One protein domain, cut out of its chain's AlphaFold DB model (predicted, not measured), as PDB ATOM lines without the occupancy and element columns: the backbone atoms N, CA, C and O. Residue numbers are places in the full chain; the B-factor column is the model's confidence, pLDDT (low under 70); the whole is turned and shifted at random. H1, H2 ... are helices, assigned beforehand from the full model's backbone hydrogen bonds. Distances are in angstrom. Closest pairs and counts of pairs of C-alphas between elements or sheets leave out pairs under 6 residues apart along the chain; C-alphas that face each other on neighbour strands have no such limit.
ATOM      1  N   VAL A   6     108.080 130.228 125.585       95.25
ATOM      2  CA  VAL A   6     108.571 131.066 126.695       95.25
ATOM      3  C   VAL A   6     109.161 132.378 126.171       95.25
ATOM      4  O   VAL A   6     109.466 132.504 124.980       95.25
ATOM      5  N   GLY A   7     109.311 133.370 127.056       94.75
ATOM      6  CA  GLY A   7     109.836 134.691 126.702       94.75
ATOM      7  C   GLY A   7     109.044 135.341 125.564       94.75
ATOM      8  O   GLY A   7     107.816 135.281 125.533       94.75
ATOM      9  N   TYR A   8     109.748 135.909 124.585       95.31
ATOM     10  CA  TYR A   8     109.145 136.602 123.440       95.31
ATOM     11  C   TYR A   8     108.792 135.688 122.255       95.31
ATOM     12  O   TYR A   8     108.894 136.092 121.098       95.31
ATOM     13  N   GLY A   9     108.333 134.464 122.535       93.31
ATOM     14  CA  GLY A   9     107.869 133.521 121.509       93.31
ATOM     15  C   GLY A   9     108.887 132.453 121.112       93.31
ATOM     16  O   GLY A   9     108.763 131.860 120.042       93.31
ATOM     17  N   HIS A  10     109.863 132.167 121.973       94.25
ATOM     18  CA  HIS A  10     110.774 131.044 121.783       94.25
ATOM     19  C   HIS A  10     110.027 129.717 121.977       94.25
ATOM     20  O   HIS A  10     109.473 129.471 123.051       94.25
ATOM     21  N   GLN A  11     110.020 128.856 120.954       93.12
ATOM     22  CA  GLN A  11     109.520 127.487 121.074       93.12
ATOM     23  C   GLN A  11     110.598 126.602 121.696       93.12
ATOM     24  O   GLN A  11     111.654 126.421 121.089       93.12
ATOM     25  N   VAL A  12     110.290 125.988 122.837       93.69
ATOM     26  CA  VAL A  12     111.238 125.135 123.561       93.69
ATOM     27  C   VAL A  12     111.664 123.935 122.708       93.69
ATOM     28  O   VAL A  12     110.831 123.191 122.174       93.69
ATOM     29  N   GLN A  13     112.973 123.746 122.584       92.62
ATOM     30  CA  GLN A  13     113.615 122.659 121.853       92.62
ATOM     31  C   GLN A  13     113.974 121.478 122.770       92.62
ATOM     32  O   GLN A  13     114.113 121.639 123.984       92.62
ATOM     33  N   PRO A  14     114.126 120.258 122.212       91.75
ATOM     34  CA  PRO A  14     114.579 119.105 122.984       91.75
ATOM     35  C   PRO A  14     115.916 119.381 123.684       91.75
ATOM     36  O   PRO A  14     116.860 119.848 123.054       91.75
ATOM     37  N   GLY A  15     115.988 119.075 124.981       91.38
ATOM     38  CA  GLY A  15     117.186 119.272 125.804       91.38
ATOM     39  C   GLY A  15     117.289 120.639 126.487       91.38
ATOM     40  O   GLY A  15     118.149 120.811 127.347       91.38
ATOM     41  N   GLU A  16     116.417 121.599 126.170       93.25
ATOM     42  CA  GLU A  16     116.380 122.870 126.900       93.25
ATOM     43  C   GLU A  16     115.688 122.715 128.268       93.25
ATOM     44  O   GLU A  16     114.731 121.948 128.402       93.25
ATOM     45  N   PRO A  17     116.129 123.458 129.302       91.56
ATOM     46  CA  PRO A  17     115.595 123.325 130.660       91.56
ATOM     47  C   PRO A  17     114.211 123.974 130.836       91.56
ATOM     48  O   PRO A  17     113.618 123.895 131.914       91.56
ATOM     49  N   TYR A  18     113.698 124.642 129.799       92.88
ATOM     50  CA  TYR A  18     112.452 125.396 129.848       92.88
ATOM     51  C   TYR A  18     111.227 124.480 129.875       92.88
ATOM     52  O   TYR A  18     111.152 123.456 129.198       92.88
ATOM     53  N   ARG A  19     110.222 124.878 130.655       89.19
ATOM     54  CA  ARG A  19     108.951 124.158 130.806       89.19
ATOM     55  C   ARG A  19     107.783 125.129 130.689       89.19
ATOM     56  O   ARG A  19     107.953 126.342 130.805       89.19
ATOM     57  N   ARG A  20     106.578 124.596 130.469       86.62
ATOM     58  CA  ARG A  20     105.342 125.393 130.466       86.62
ATOM     59  C   ARG A  20     105.219 126.148 131.797       86.62
ATOM     60  O   ARG A  20     105.373 125.540 132.849       86.62
ATOM     61  N   GLY A  21     104.957 127.453 131.734       84.94
ATOM     62  CA  GLY A  21     104.847 128.312 132.920       84.94
ATOM     63  C   GLY A  21     106.179 128.809 133.492       84.94
ATOM     64  O   GLY A  21     106.166 129.503 134.502       84.94
ATOM     65  N   CYS A  22     107.320 128.496 132.864       89.56
ATOM     66  CA  CYS A  22     108.606 129.075 133.248       89.56
ATOM     67  C   CYS A  22     108.556 130.605 133.114       89.56
ATOM     68  O   CYS A  22     108.305 131.130 132.026       89.56
ATOM     69  N   GLN A  23     108.779 131.303 134.227       90.81
ATOM     70  CA  GLN A  23     108.863 132.757 134.261       90.81
ATOM     71  C   GLN A  23     110.320 133.165 134.065       90.81
ATOM     72  O   GLN A  23     111.161 132.931 134.930       90.81
ATOM     73  N   LEU A  24     110.610 133.738 132.902       95.12
ATOM     74  CA  LEU A  24     111.901 134.354 132.626       95.12
ATOM     75  C   LEU A  24     111.879 135.794 133.129       95.12
ATOM     76  O   LEU A  24     110.868 136.484 132.980       95.12
ATOM     77  N   THR A  25     113.003 136.268 133.662       96.94
ATOM     78  CA  THR A  25     113.201 137.713 133.815       96.94
ATOM     79  C   THR A  25     113.232 138.372 132.436       96.94
ATOM     80  O   THR A  25     113.529 137.721 131.430       96.94
ATOM     81  N   GLU A  26     112.970 139.677 132.371       97.12
ATOM     82  CA  GLU A  26     113.059 140.425 131.112       97.12
ATOM     83  C   GLU A  26     114.438 140.262 130.454       97.12
ATOM     84  O   GLU A  26     114.524 139.951 129.270       97.12
ATOM     85  N   ALA A  27     115.517 140.335 131.241       98.00
ATOM     86  CA  ALA A  27     116.880 140.121 130.757       98.00
ATOM     87  C   ALA A  27     117.102 138.704 130.189       98.00
ATOM     88  O   ALA A  27     117.772 138.539 129.171       98.00
ATOM     89  N   GLN A  28     116.523 137.670 130.811       97.12
ATOM     90  CA  GLN A  28     116.592 136.299 130.293       97.12
ATOM     91  C   GLN A  28     115.791 136.145 128.992       97.12
ATOM     92  O   GLN A  28     116.255 135.488 128.059       97.12
ATOM     93  N   ALA A  29     114.605 136.753 128.916       97.00
ATOM     94  CA  ALA A  29     113.768 136.732 127.721       97.00
ATOM     95  C   ALA A  29     114.418 137.495 126.553       97.00
ATOM     96  O   ALA A  29     114.403 137.002 125.423       97.00
ATOM     97  N   ASP A  30     115.031 138.650 126.822       97.94
ATOM     98  CA  ASP A  30     115.785 139.440 125.844       97.94
ATOM     99  C   ASP A  30     117.024 138.682 125.347       97.94
ATOM    100  O   ASP A  30     117.230 138.557 124.139       97.94
ATOM    101  N   ALA A  31     117.803 138.075 126.249       97.62
ATOM    102  CA  ALA A  31     118.952 137.255 125.865       97.62
ATOM    103  C   ALA A  31     118.543 136.075 124.963       97.62
ATOM    104  O   ALA A  31     119.205 135.793 123.958       97.62
ATOM    105  N   LEU A  32     117.428 135.410 125.282       96.94
ATOM    106  CA  LEU A  32     116.892 134.312 124.478       96.94
ATOM    107  C   LEU A  32     116.416 134.795 123.100       96.94
ATOM    108  O   LEU A  32     116.744 134.180 122.084       96.94
ATOM    109  N   LEU A  33     115.722 135.936 123.048       97.19
ATOM    110  CA  LEU A  33     115.318 136.577 121.798       97.19
ATOM    111  C   LEU A  33     116.531 136.917 120.929       97.19
ATOM    112  O   LEU A  33     116.553 136.557 119.753       97.19
ATOM    113  N   ARG A  34     117.560 137.564 121.490       97.69
ATOM    114  CA  ARG A  34     118.790 137.917 120.761       97.69
ATOM    115  C   ARG A  34     119.495 136.682 120.222       97.69
ATOM    116  O   ARG A  34     119.919 136.684 119.066       97.69
ATOM    117  N   LYS A  35     119.571 135.614 121.020       96.94
ATOM    118  CA  LYS A  35     120.138 134.328 120.597       96.94
ATOM    119  C   LYS A  35     119.401 133.777 119.379       96.94
ATOM    120  O   LYS A  35     120.049 133.434 118.393       96.94
ATOM    121  N   ASP A  36     118.075 133.716 119.398       96.25
ATOM    122  CA  ASP A  36     117.318 133.184 118.260       96.25
ATOM    123  C   ASP A  36     117.327 134.107 117.044       96.25
ATOM    124  O   ASP A  36     117.534 133.650 115.921       96.25
ATOM    125  N   TYR A  37     117.160 135.409 117.263       97.75
ATOM    126  CA  TYR A  37     117.179 136.412 116.208       97.75
ATOM    127  C   TYR A  37     118.533 136.447 115.484       97.75
ATOM    128  O   TYR A  37     118.570 136.523 114.255       97.75
ATOM    129  N   SER A  38     119.646 136.282 116.214       98.19
ATOM    130  CA  SER A  38     120.996 136.234 115.633       98.19
ATOM    131  C   SER A  38     121.170 135.119 114.596       98.19
ATOM    132  O   SER A  38     121.821 135.336 113.575       98.19
ATOM    133  N   LYS A  39     120.518 133.961 114.787       97.94
ATOM    134  CA  LYS A  39     120.544 132.846 113.824       97.94
ATOM    135  C   LYS A  39     119.915 133.255 112.493       97.94
ATOM    136  O   LYS A  39     120.427 132.907 111.432       97.94
ATOM    137  N   PHE A  40     118.821 134.015 112.534       98.19
ATOM    138  CA  PHE A  40     118.184 134.524 111.323       98.19
ATOM    139  C   PHE A  40     118.975 135.666 110.685       98.19
ATOM    140  O   PHE A  40     119.078 135.707 109.462       98.19
ATOM    141  N   CYS A  41     119.582 136.555 111.476       98.38
ATOM    142  CA  CYS A  41     120.502 137.562 110.941       98.38
ATOM    143  C   CYS A  41     121.651 136.902 110.168       98.38
ATOM    144  O   CYS A  41     121.900 137.284 109.029       98.38
ATOM    145  N   ALA A  42     122.274 135.866 110.740       98.56
ATOM    146  CA  ALA A  42     123.330 135.101 110.084       98.56
ATOM    147  C   ALA A  42     122.838 134.410 108.798       98.56
ATOM    148  O   ALA A  42     123.516 134.446 107.773       98.56
ATOM    149  N   LEU A  43     121.626 133.839 108.810       98.50
ATOM    150  CA  LEU A  43     121.014 133.232 107.620       98.50
ATOM    151  C   LEU A  43     120.865 134.226 106.453       98.50
ATOM    152  O   LEU A  43     120.978 133.840 105.286       98.50
ATOM    153  N   TYR A  44     120.612 135.499 106.758       98.44
ATOM    154  CA  TYR A  44     120.397 136.557 105.772       98.44
ATOM    155  C   TYR A  44     121.582 137.520 105.630       98.44
ATOM    156  O   TYR A  44     121.426 138.568 105.008       98.44
ATOM    157  N   GLU A  45     122.771 137.166 106.125       98.19
ATOM    158  CA  GLU A  45     123.940 138.059 106.177       98.19
ATOM    159  C   GLU A  45     124.272 138.699 104.818       98.19
ATOM    160  O   GLU A  45     124.515 139.900 104.722       98.19
ATOM    161  N   LYS A  46     124.162 137.923 103.733       97.38
ATOM    162  CA  LYS A  46     124.426 138.377 102.356       97.38
ATOM    163  C   LYS A  46     123.510 139.500 101.844       97.38
ATOM    164  O   LYS A  46     123.771 140.039 100.775       97.38
ATOM    165  N   TYR A  47     122.426 139.821 102.554       96.88
ATOM    166  CA  TYR A  47     121.504 140.911 102.211       96.88
ATOM    167  C   TYR A  47     121.859 142.232 102.918       96.88
ATOM    168  O   TYR A  47     121.088 143.189 102.870       96.88
ATOM    169  N   GLY A  48     123.021 142.305 103.581       95.88
ATOM    170  CA  GLY A  48     123.504 143.523 104.229       95.88
ATOM    171  C   GLY A  48     122.524 144.019 105.290       95.88
ATOM    172  O   GLY A  48     122.017 143.237 106.090       95.88
ATOM    173  N   LYS A  49     122.209 145.318 105.288       95.75
ATOM    174  CA  LYS A  49     121.263 145.919 106.249       95.75
ATOM    175  C   LYS A  49     119.854 145.319 106.200       95.75
ATOM    176  O   LYS A  49     119.175 145.286 107.222       95.75
ATOM    177  N   ASP A  50     119.426 144.780 105.057       97.69
ATOM    178  CA  ASP A  50     118.092 144.183 104.925       97.69
ATOM    179  C   ASP A  50     117.974 142.842 105.681       97.69
ATOM    180  O   ASP A  50     116.862 142.348 105.899       97.69
ATOM    181  N   LYS A  51     119.095 142.274 106.163       97.94
ATOM    182  CA  LYS A  51     119.102 141.054 106.985       97.94
ATOM    183  C   LYS A  51     118.258 141.187 108.248       97.94
ATOM    184  O   LYS A  51     117.602 140.224 108.632       97.94
ATOM    185  N   TYR A  52     118.213 142.373 108.861       97.94
ATOM    186  CA  TYR A  52     117.438 142.608 110.081       97.94
ATOM    187  C   TYR A  52     115.927 142.523 109.813       97.94
ATOM    188  O   TYR A  52     115.183 141.852 110.536       97.94
ATOM    189  N   LEU A  53     115.469 143.129 108.715       98.31
ATOM    190  CA  LEU A  53     114.068 143.073 108.299       98.31
ATOM    191  C   LEU A  53     113.647 141.645 107.900       98.31
ATOM    192  O   LEU A  53     112.548 141.194 108.249       98.31
ATOM    193  N   LEU A  54     114.524 140.921 107.194       98.50
ATOM    194  CA  LEU A  54     114.318 139.517 106.823       98.50
ATOM    195  C   LEU A  54     114.288 138.601 108.052       98.50
ATOM    196  O   LEU A  54     113.411 137.741 108.150       98.50
ATOM    197  N   ALA A  55     115.183 138.822 109.015       98.38
ATOM    198  CA  ALA A  55     115.218 138.084 110.268       98.38
ATOM    199  C   ALA A  55     113.937 138.285 111.091       98.38
ATOM    200  O   ALA A  55     113.396 137.317 111.621       98.38
ATOM    201  N   ALA A  56     113.393 139.505 111.137       98.25
ATOM    202  CA  ALA A  56     112.147 139.792 111.855       98.25
ATOM    203  C   ALA A  56     110.932 139.080 111.233       98.25
ATOM    204  O   ALA A  56     110.079 138.544 111.947       98.25
ATOM    205  N   LEU A  57     110.875 139.021 109.898       98.38
ATOM    206  CA  LEU A  57     109.858 138.257 109.176       98.38
ATOM    207  C   LEU A  57     110.025 136.747 109.403       98.38
ATOM    208  O   LEU A  57     109.044 136.075 109.726       98.38
ATOM    209  N   ALA A  58     111.251 136.224 109.322       98.25
ATOM    210  CA  ALA A  58     111.534 134.805 109.543       98.25
ATOM    211  C   ALA A  58     111.258 134.360 110.984       98.25
ATOM    212  O   ALA A  58     110.764 133.255 111.187       98.25
ATOM    213  N   TYR A  59     111.481 135.225 111.975       97.44
ATOM    214  CA  TYR A  59     111.102 134.954 113.362       97.44
ATOM    215  C   TYR A  59     109.581 134.780 113.515       97.44
ATOM    216  O   TYR A  59     109.120 134.000 114.341       97.44
ATOM    217  N   ASN A  60     108.777 135.485 112.709       96.12
ATOM    218  CA  ASN A  60     107.321 135.400 112.788       96.12
ATOM    219  C   ASN A  60     106.721 134.218 112.024       96.12
ATOM    220  O   ASN A  60     105.806 133.579 112.536       96.12
ATOM    221  N   CYS A  61     107.165 133.977 110.789       95.56
ATOM    222  CA  CYS A  61     106.535 133.003 109.889       95.56
ATOM    223  C   CYS A  61     107.472 131.880 109.424       95.56
ATOM    224  O   CYS A  61     107.085 131.048 108.605       95.56
ATOM    225  N   GLY A  62     108.683 131.821 109.973       96.50
ATOM    226  CA  GLY A  62     109.692 130.821 109.657       96.50
ATOM    227  C   GLY A  62     110.501 131.150 108.394       96.50
ATOM    228  O   GLY A  62     109.983 131.725 107.430       96.50
ATOM    229  N   PRO A  63     111.774 130.725 108.333       97.56
ATOM    230  CA  PRO A  63     112.653 131.011 107.199       97.56
ATOM    231  C   PRO A  63     112.176 130.332 105.909       97.56
ATOM    232  O   PRO A  63     112.393 130.855 104.823       97.56
ATOM    233  N   GLY A  64     111.467 129.199 105.999       98.12
ATOM    234  CA  GLY A  64     110.905 128.520 104.829       98.12
ATOM    235  C   GLY A  64     109.882 129.370 104.064       98.12
ATOM    236  O   GLY A  64     109.861 129.333 102.833       98.12
ATOM    237  N   VAL A  65     109.075 130.169 104.773       97.31
ATOM    238  CA  VAL A  65     108.116 131.104 104.162       97.31
ATOM    239  C   VAL A  65     108.854 132.279 103.526       97.31
ATOM    240  O   VAL A  65     108.585 132.632 102.379       97.31
ATOM    241  N   VAL A  66     109.830 132.850 104.236       98.38
ATOM    242  CA  VAL A  66     110.632 133.980 103.740       98.38
ATOM    243  C   VAL A  66     111.445 133.598 102.508       98.38
ATOM    244  O   VAL A  66     111.453 134.339 101.527       98.38
ATOM    245  N   ASN A  67     112.053 132.414 102.503       98.25
ATOM    246  CA  ASN A  67     112.902 131.946 101.408       98.25
ATOM    247  C   ASN A  67     112.142 131.744 100.092       98.25
ATOM    248  O   ASN A  67     112.739 131.823  99.021       98.25
ATOM    249  N   LYS A  68     110.824 131.528 100.165       98.19
ATOM    250  CA  LYS A  68     109.926 131.393  99.008       98.19
ATOM    251  C   LYS A  68     109.168 132.689  98.682       98.19
ATOM    252  O   LYS A  68     108.352 132.708  97.765       98.19
ATOM    253  N   SER A  69     109.400 133.764  99.437       98.25
ATOM    254  CA  SER A  69     108.631 135.005  99.332       98.25
ATOM    255  C   SER A  69     109.079 135.903  98.176       98.25
ATOM    256  O   SER A  69     110.246 135.932  97.775       98.25
ATOM    257  N   SER A  70     108.152 136.740  97.700       98.44
ATOM    258  CA  SER A  70     108.482 137.850  96.798       98.44
ATOM    259  C   SER A  70     109.432 138.864  97.438       98.44
ATOM    260  O   SER A  70     110.203 139.475  96.707       98.44
ATOM    261  N   VAL A  71     109.414 139.028  98.769       98.50
ATOM    262  CA  VAL A  71     110.329 139.932  99.489       98.50
ATOM    263  C   VAL A  71     111.775 139.537  99.211       98.50
ATOM    264  O   VAL A  71     112.554 140.353  98.723       98.50
ATOM    265  N   LEU A  72     112.123 138.270  99.456       98.31
ATOM    266  CA  LEU A  72     113.492 137.802  99.266       98.31
ATOM    267  C   LEU A  72     113.907 137.840  97.791       98.31
ATOM    268  O   LEU A  72     115.046 138.185  97.487       98.31
ATOM    269  N   ARG A  73     112.987 137.516  96.872       98.56
ATOM    270  CA  ARG A  73     113.236 137.597  95.425       98.56
ATOM    271  C   ARG A  73     113.576 139.022  94.978       98.56
ATOM    272  O   ARG A  73     114.531 139.186  94.228       98.56
ATOM    273  N   LEU A  74     112.823 140.019  95.444       98.62
ATOM    274  CA  LEU A  74     113.054 141.432  95.124       98.62
ATOM    275  C   LEU A  74     114.395 141.917  95.688       98.62
ATOM    276  O   LEU A  74     115.209 142.460  94.946       98.62
ATOM    277  N   LEU A  75     114.681 141.628  96.960       97.88
ATOM    278  CA  LEU A  75     115.962 142.002  97.570       97.88
ATOM    279  C   LEU A  75     117.150 141.318  96.885       97.88
ATOM    280  O   LEU A  75     118.183 141.943  96.666       97.88
ATOM    281  N   LYS A  76     116.996 140.052  96.473       97.19
ATOM    282  CA  LYS A  76     118.024 139.321  95.718       97.19
ATOM    283  C   LYS A  76     118.344 139.979  94.370       97.19
ATOM    284  O   LYS A  76     119.476 139.865  93.919       97.19
ATOM    285  N   SER A  77     117.384 140.655  93.737       97.62
ATOM    286  CA  SER A  77     117.604 141.392  92.485       97.62
ATOM    287  C   SER A  77     117.997 142.858  92.705       97.62
ATOM    288  O   SER A  77     117.917 143.646  91.767       97.62
ATOM    289  N   GLY A  78     118.324 143.261  93.938       96.19
ATOM    290  CA  GLY A  78     118.619 144.655  94.289       96.19
ATOM    291  C   GLY A  78     117.393 145.577  94.320       96.19
ATOM    292  O   GLY A  78     117.534 146.779  94.528       96.19
ATOM    293  N   ASN A  79     116.181 145.046  94.143       97.38
ATOM    294  CA  ASN A  79     114.958 145.838  94.179       97.38
ATOM    295  C   ASN A  79     114.449 145.961  95.619       97.38
ATOM    296  O   ASN A  79     113.888 145.023  96.187       97.38
ATOM    297  N   ARG A  80     114.604 147.152  96.197       96.88
ATOM    298  CA  ARG A  80     114.146 147.453  97.558       96.88
ATOM    299  C   ARG A  80     112.706 147.981  97.629       96.88
ATOM    300  O   ARG A  80     112.223 148.265  98.719       96.88
ATOM    301  N   ASN A  81     111.964 148.049  96.519       97.38
ATOM    302  CA  ASN A  81     110.530 148.364  96.534       97.38
ATOM    303  C   ASN A  81     109.698 147.153  97.004       97.38
ATOM    304  O   ASN A  81     109.002 146.491  96.232       97.38
ATOM    305  N   ILE A  82     109.808 146.836  98.295       98.25
ATOM    306  CA  ILE A  82     109.248 145.623  98.897       98.25
ATOM    307  C   ILE A  82     107.974 145.863  99.706       98.25
ATOM    308  O   ILE A  82     107.400 144.892 100.186       98.25
ATOM    309  N   PHE A  83     107.491 147.102  99.853       98.12
ATOM    310  CA  PHE A  83     106.379 147.440 100.758       98.12
ATOM    311  C   PHE A  83     105.150 146.537 100.567       98.12
ATOM    312  O   PHE A  83     104.671 145.907 101.513       98.12
ATOM    313  N   LYS A  84     104.670 146.401  99.323       98.12
ATOM    314  CA  LYS A  84     103.524 145.538  98.987       98.12
ATOM    315  C   LYS A  84     103.823 144.060  99.249       98.12
ATOM    316  O   LYS A  84     102.975 143.343  99.774       98.12
ATOM    317  N   ALA A  85     105.026 143.602  98.899       98.25
ATOM    318  CA  ALA A  85     105.434 142.218  99.117       98.25
ATOM    319  C   ALA A  85     105.502 141.898 100.620       98.25
ATOM    320  O   ALA A  85     104.961 140.889 101.062       98.25
ATOM    321  N   TYR A  86     106.082 142.794 101.417       98.44
ATOM    322  CA  TYR A  86     106.280 142.624 102.853       98.44
ATOM    323  C   TYR A  86     104.958 142.668 103.623       98.44
ATOM    324  O   TYR A  86     104.660 141.771 104.408       98.44
ATOM    325  N   THR A  87     104.109 143.658 103.339       98.12
ATOM    326  CA  THR A  87     102.798 143.801 103.992       98.12
ATOM    327  C   THR A  87     101.809 142.696 103.614       98.12
ATOM    328  O   THR A  87     100.857 142.468 104.355       98.12
ATOM    329  N   SER A  88     102.042 141.944 102.529       97.31
ATOM    330  CA  SER A  88     101.208 140.784 102.172       97.31
ATOM    331  C   SER A  88     101.345 139.601 103.145       97.31
ATOM    332  O   SER A  88     100.412 138.797 103.267       97.31
ATOM    333  N   HIS A  89     102.434 139.548 103.928       97.94
ATOM    334  CA  HIS A  89     102.635 138.614 105.043       97.94
ATOM    335  C   HIS A  89     101.784 138.992 106.271       97.94
ATOM    336  O   HIS A  89     102.276 139.139 107.389       97.94
ATOM    337  N   CYS A  90     100.478 139.167 106.056       97.50
ATOM    338  CA  CYS A  90      99.498 139.504 107.081       97.50
ATOM    339  C   CYS A  90      98.260 138.600 107.070       97.50
ATOM    340  O   CYS A  90      97.210 139.005 107.559       97.50
ATOM    341  N   HIS A  91      98.361 137.387 106.525       95.25
ATOM    342  CA  HIS A  91      97.244 136.445 106.462       95.25
ATOM    343  C   HIS A  91      97.377 135.350 107.522       95.25
ATOM    344  O   HIS A  91      98.444 134.766 107.695       95.25
ATOM    345  N   TYR A  92      96.275 135.040 108.198       93.50
ATOM    346  CA  TYR A  92      96.147 133.909 109.109       93.50
ATOM    347  C   TYR A  92      94.940 133.074 108.686       93.50
ATOM    348  O   TYR A  92      93.847 133.610 108.503       93.50
ATOM    349  N   LYS A  93      95.147 131.768 108.468       92.50
ATOM    350  CA  LYS A  93      94.126 130.843 107.935       92.50
ATOM    351  C   LYS A  93      93.405 131.400 106.690       92.50
ATOM    352  O   LYS A  93      92.182 131.381 106.600       92.50
ATOM    353  N   GLY A  94      94.180 131.964 105.757       92.81
ATOM    354  CA  GLY A  94      93.684 132.527 104.494       92.81
ATOM    355  C   GLY A  94      93.023 133.908 104.590       92.81
ATOM    356  O   GLY A  94      92.694 134.484 103.560       92.81
ATOM    357  N   LYS A  95      92.856 134.480 105.789       96.31
ATOM    358  CA  LYS A  95      92.205 135.784 105.986       96.31
ATOM    359  C   LYS A  95      93.198 136.844 106.434       96.31
ATOM    360  O   LYS A  95      94.102 136.563 107.218       96.31
ATOM    361  N   LYS A  96      93.009 138.078 105.967       96.31
ATOM    362  CA  LYS A  96      93.804 139.230 106.406       96.31
ATOM    363  C   LYS A  96      93.646 139.440 107.917       96.31
ATOM    364  O   LYS A  96      92.534 139.456 108.435       96.31
ATOM    365  N   HIS A  97      94.761 139.633 108.610       98.00
ATOM    366  CA  HIS A  97      94.846 139.776 110.058       98.00
ATOM    367  C   HIS A  97      95.419 141.150 110.421       98.00
ATOM    368  O   HIS A  97      96.592 141.439 110.165       98.00
ATOM    369  N   LYS A  98      94.600 142.001 111.056       97.62
ATOM    370  CA  LYS A  98      94.960 143.392 111.393       97.62
ATOM    371  C   LYS A  98      96.257 143.474 112.202       97.62
ATOM    372  O   LYS A  98      97.143 144.238 111.840       97.62
ATOM    373  N   GLY A  99      96.415 142.627 113.221       97.88
ATOM    374  CA  GLY A  99      97.624 142.620 114.051       97.88
ATOM    375  C   GLY A  99      98.898 142.225 113.295       97.88
ATOM    376  O   GLY A  99      99.969 142.742 113.595       97.88
ATOM    377  N   LEU A 100      98.795 141.370 112.266       97.88
ATOM    378  CA  LEU A 100      99.970 141.030 111.458       97.88
ATOM    379  C   LEU A 100     100.331 142.192 110.538       97.88
ATOM    380  O   LEU A 100     101.510 142.488 110.386       97.88
ATOM    381  N   LEU A 101      99.336 142.880 109.969       98.38
ATOM    382  CA  LEU A 101      99.580 144.082 109.177       98.38
ATOM    383  C   LEU A 101     100.263 145.168 110.018       98.38
ATOM    384  O   LEU A 101     101.277 145.701 109.581       98.38
ATOM    385  N   THR A 102      99.763 145.447 111.226       98.56
ATOM    386  CA  THR A 102     100.406 146.388 112.156       98.56
ATOM    387  C   THR A 102     101.854 145.990 112.420       98.56
ATOM    388  O   THR A 102     102.742 146.819 112.254       98.56
ATOM    389  N   ARG A 103     102.113 144.709 112.714       98.31
ATOM    390  CA  ARG A 103     103.478 144.197 112.889       98.31
ATOM    391  C   ARG A 103     104.362 144.454 111.662       98.31
ATOM    392  O   ARG A 103     105.462 144.970 111.831       98.31
ATOM    393  N   ARG A 104     103.880 144.153 110.447       98.62
ATOM    394  CA  ARG A 104     104.638 144.383 109.203       98.62
ATOM    395  C   ARG A 104     104.991 145.858 109.008       98.62
ATOM    396  O   ARG A 104     106.090 146.163 108.563       98.62
ATOM    397  N   LEU A 105     104.069 146.763 109.336       98.56
ATOM    398  CA  LEU A 105     104.300 148.206 109.255       98.56
ATOM    399  C   LEU A 105     105.333 148.672 110.290       98.56
ATOM    400  O   LEU A 105     106.223 149.442 109.942       98.56
ATOM    401  N   THR A 106     105.266 148.165 111.525       98.50
ATOM    402  CA  THR A 106     106.253 148.463 112.574       98.50
ATOM    403  C   THR A 106     107.649 147.972 112.200       98.50
ATOM    404  O   THR A 106     108.612 148.718 112.330       98.50
ATOM    405  N   GLU A 107     107.779 146.741 111.701       98.25
ATOM    406  CA  GLU A 107     109.078 146.198 111.283       98.25
ATOM    407  C   GLU A 107     109.664 146.987 110.108       98.25
ATOM    408  O   GLU A 107     110.857 147.264 110.114       98.25
ATOM    409  N   LEU A 108     108.843 147.397 109.132       98.31
ATOM    410  CA  LEU A 108     109.296 148.284 108.057       98.31
ATOM    411  C   LEU A 108     109.779 149.626 108.615       98.31
ATOM    412  O   LEU A 108     110.884 150.042 108.295       98.31
ATOM    413  N   GLY A 109     108.995 150.274 109.481       97.75
ATOM    414  CA  GLY A 109     109.366 151.563 110.069       97.75
ATOM    415  C   GLY A 109     110.638 151.515 110.920       97.75
ATOM    416  O   GLY A 109     111.385 152.486 110.945       97.75
ATOM    417  N   ALA A 110     110.903 150.392 111.593       97.31
ATOM    418  CA  ALA A 110     112.052 150.246 112.484       97.31
ATOM    419  C   ALA A 110     113.307 149.664 111.807       97.31
ATOM    420  O   ALA A 110     114.419 150.005 112.198       97.31
ATOM    421  N   LEU A 111     113.152 148.752 110.839       97.25
ATOM    422  CA  LEU A 111     114.251 147.915 110.330       97.25
ATOM    423  C   LEU A 111     114.539 148.095 108.837       97.25
ATOM    424  O   LEU A 111     115.575 147.625 108.366       97.25
ATOM    425  N   PHE A 112     113.661 148.747 108.069       96.00
ATOM    426  CA  PHE A 112     113.920 149.027 106.656       96.00
ATOM    427  C   PHE A 112     114.740 150.316 106.504       96.00
ATOM    428  O   PHE A 112     114.225 151.386 106.193       96.00
TER     429      PHE A 112
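This is residues 6 to 112 of the 114 residues of the protein "Lysozyme" of Muribaculaceae bacterium Isolate-042 (Harlan) (UniProt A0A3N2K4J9). Residues 6 to 25, a loop with no named element, fold beside the outer half of one long helix, H1, which runs inward as an arm to a body of five shorter helices. In that body H2 lies in the middle, H3 and H6 pack on it, and H4 and H5 make the end far from the loop. The printed part has 107 residues with six named helices, H1 to H6 in order, and no named strand: the class is all helix. It is compact, with a radius of gyration of the C-alphas of 15.0 A and spans of 42 by 32 by 24 A.

Start at H1, residues 26 to 43; its residues 37 to 42 alone touch the hub, H2, residues 50 to 61, closest at the C-alphas of Phe 40 and Ala 55, 4.8 A. Their tilt is steep at 67 degrees, only just short of about perpendicular, opposite ways. Next, H3, residues 63 to 67, touches H2, closest at C-alphas 66 and 58, 5.9 A. H4, residues 70 to 76, and H5, residues 83 to 87, only just touch, with 3 pairs of C-alphas within 8 A, the closest being 71 and 85, 5.4 A. H6, residues 98 to 111, touches H5, closest at C-alphas 104 and 87, 5.6 A. Its residues 107 to 111 alone touch H2, closest at C-alphas 111 and 53, 5.3 A, at a shallow tilt of 22 degrees, opposite ways. Every O i to N i+4 pair is within hydrogen-bond range in H2 to H6, and 12 of 14 in H1.

Find C-alpha 26 at (113.059, 140.425, 131.112); H1 runs 25.8 A from there. H2 spans 16.8 A, and H6 runs 19.8 A to C-alpha 111 at (114.251, 147.915, 110.330).

The C-alphas farthest apart, of Gly 21 and Ser 77, stand 44.4 A apart. The printed part has no cut, no link between helices is long, and no printed residue is under pLDDT 70.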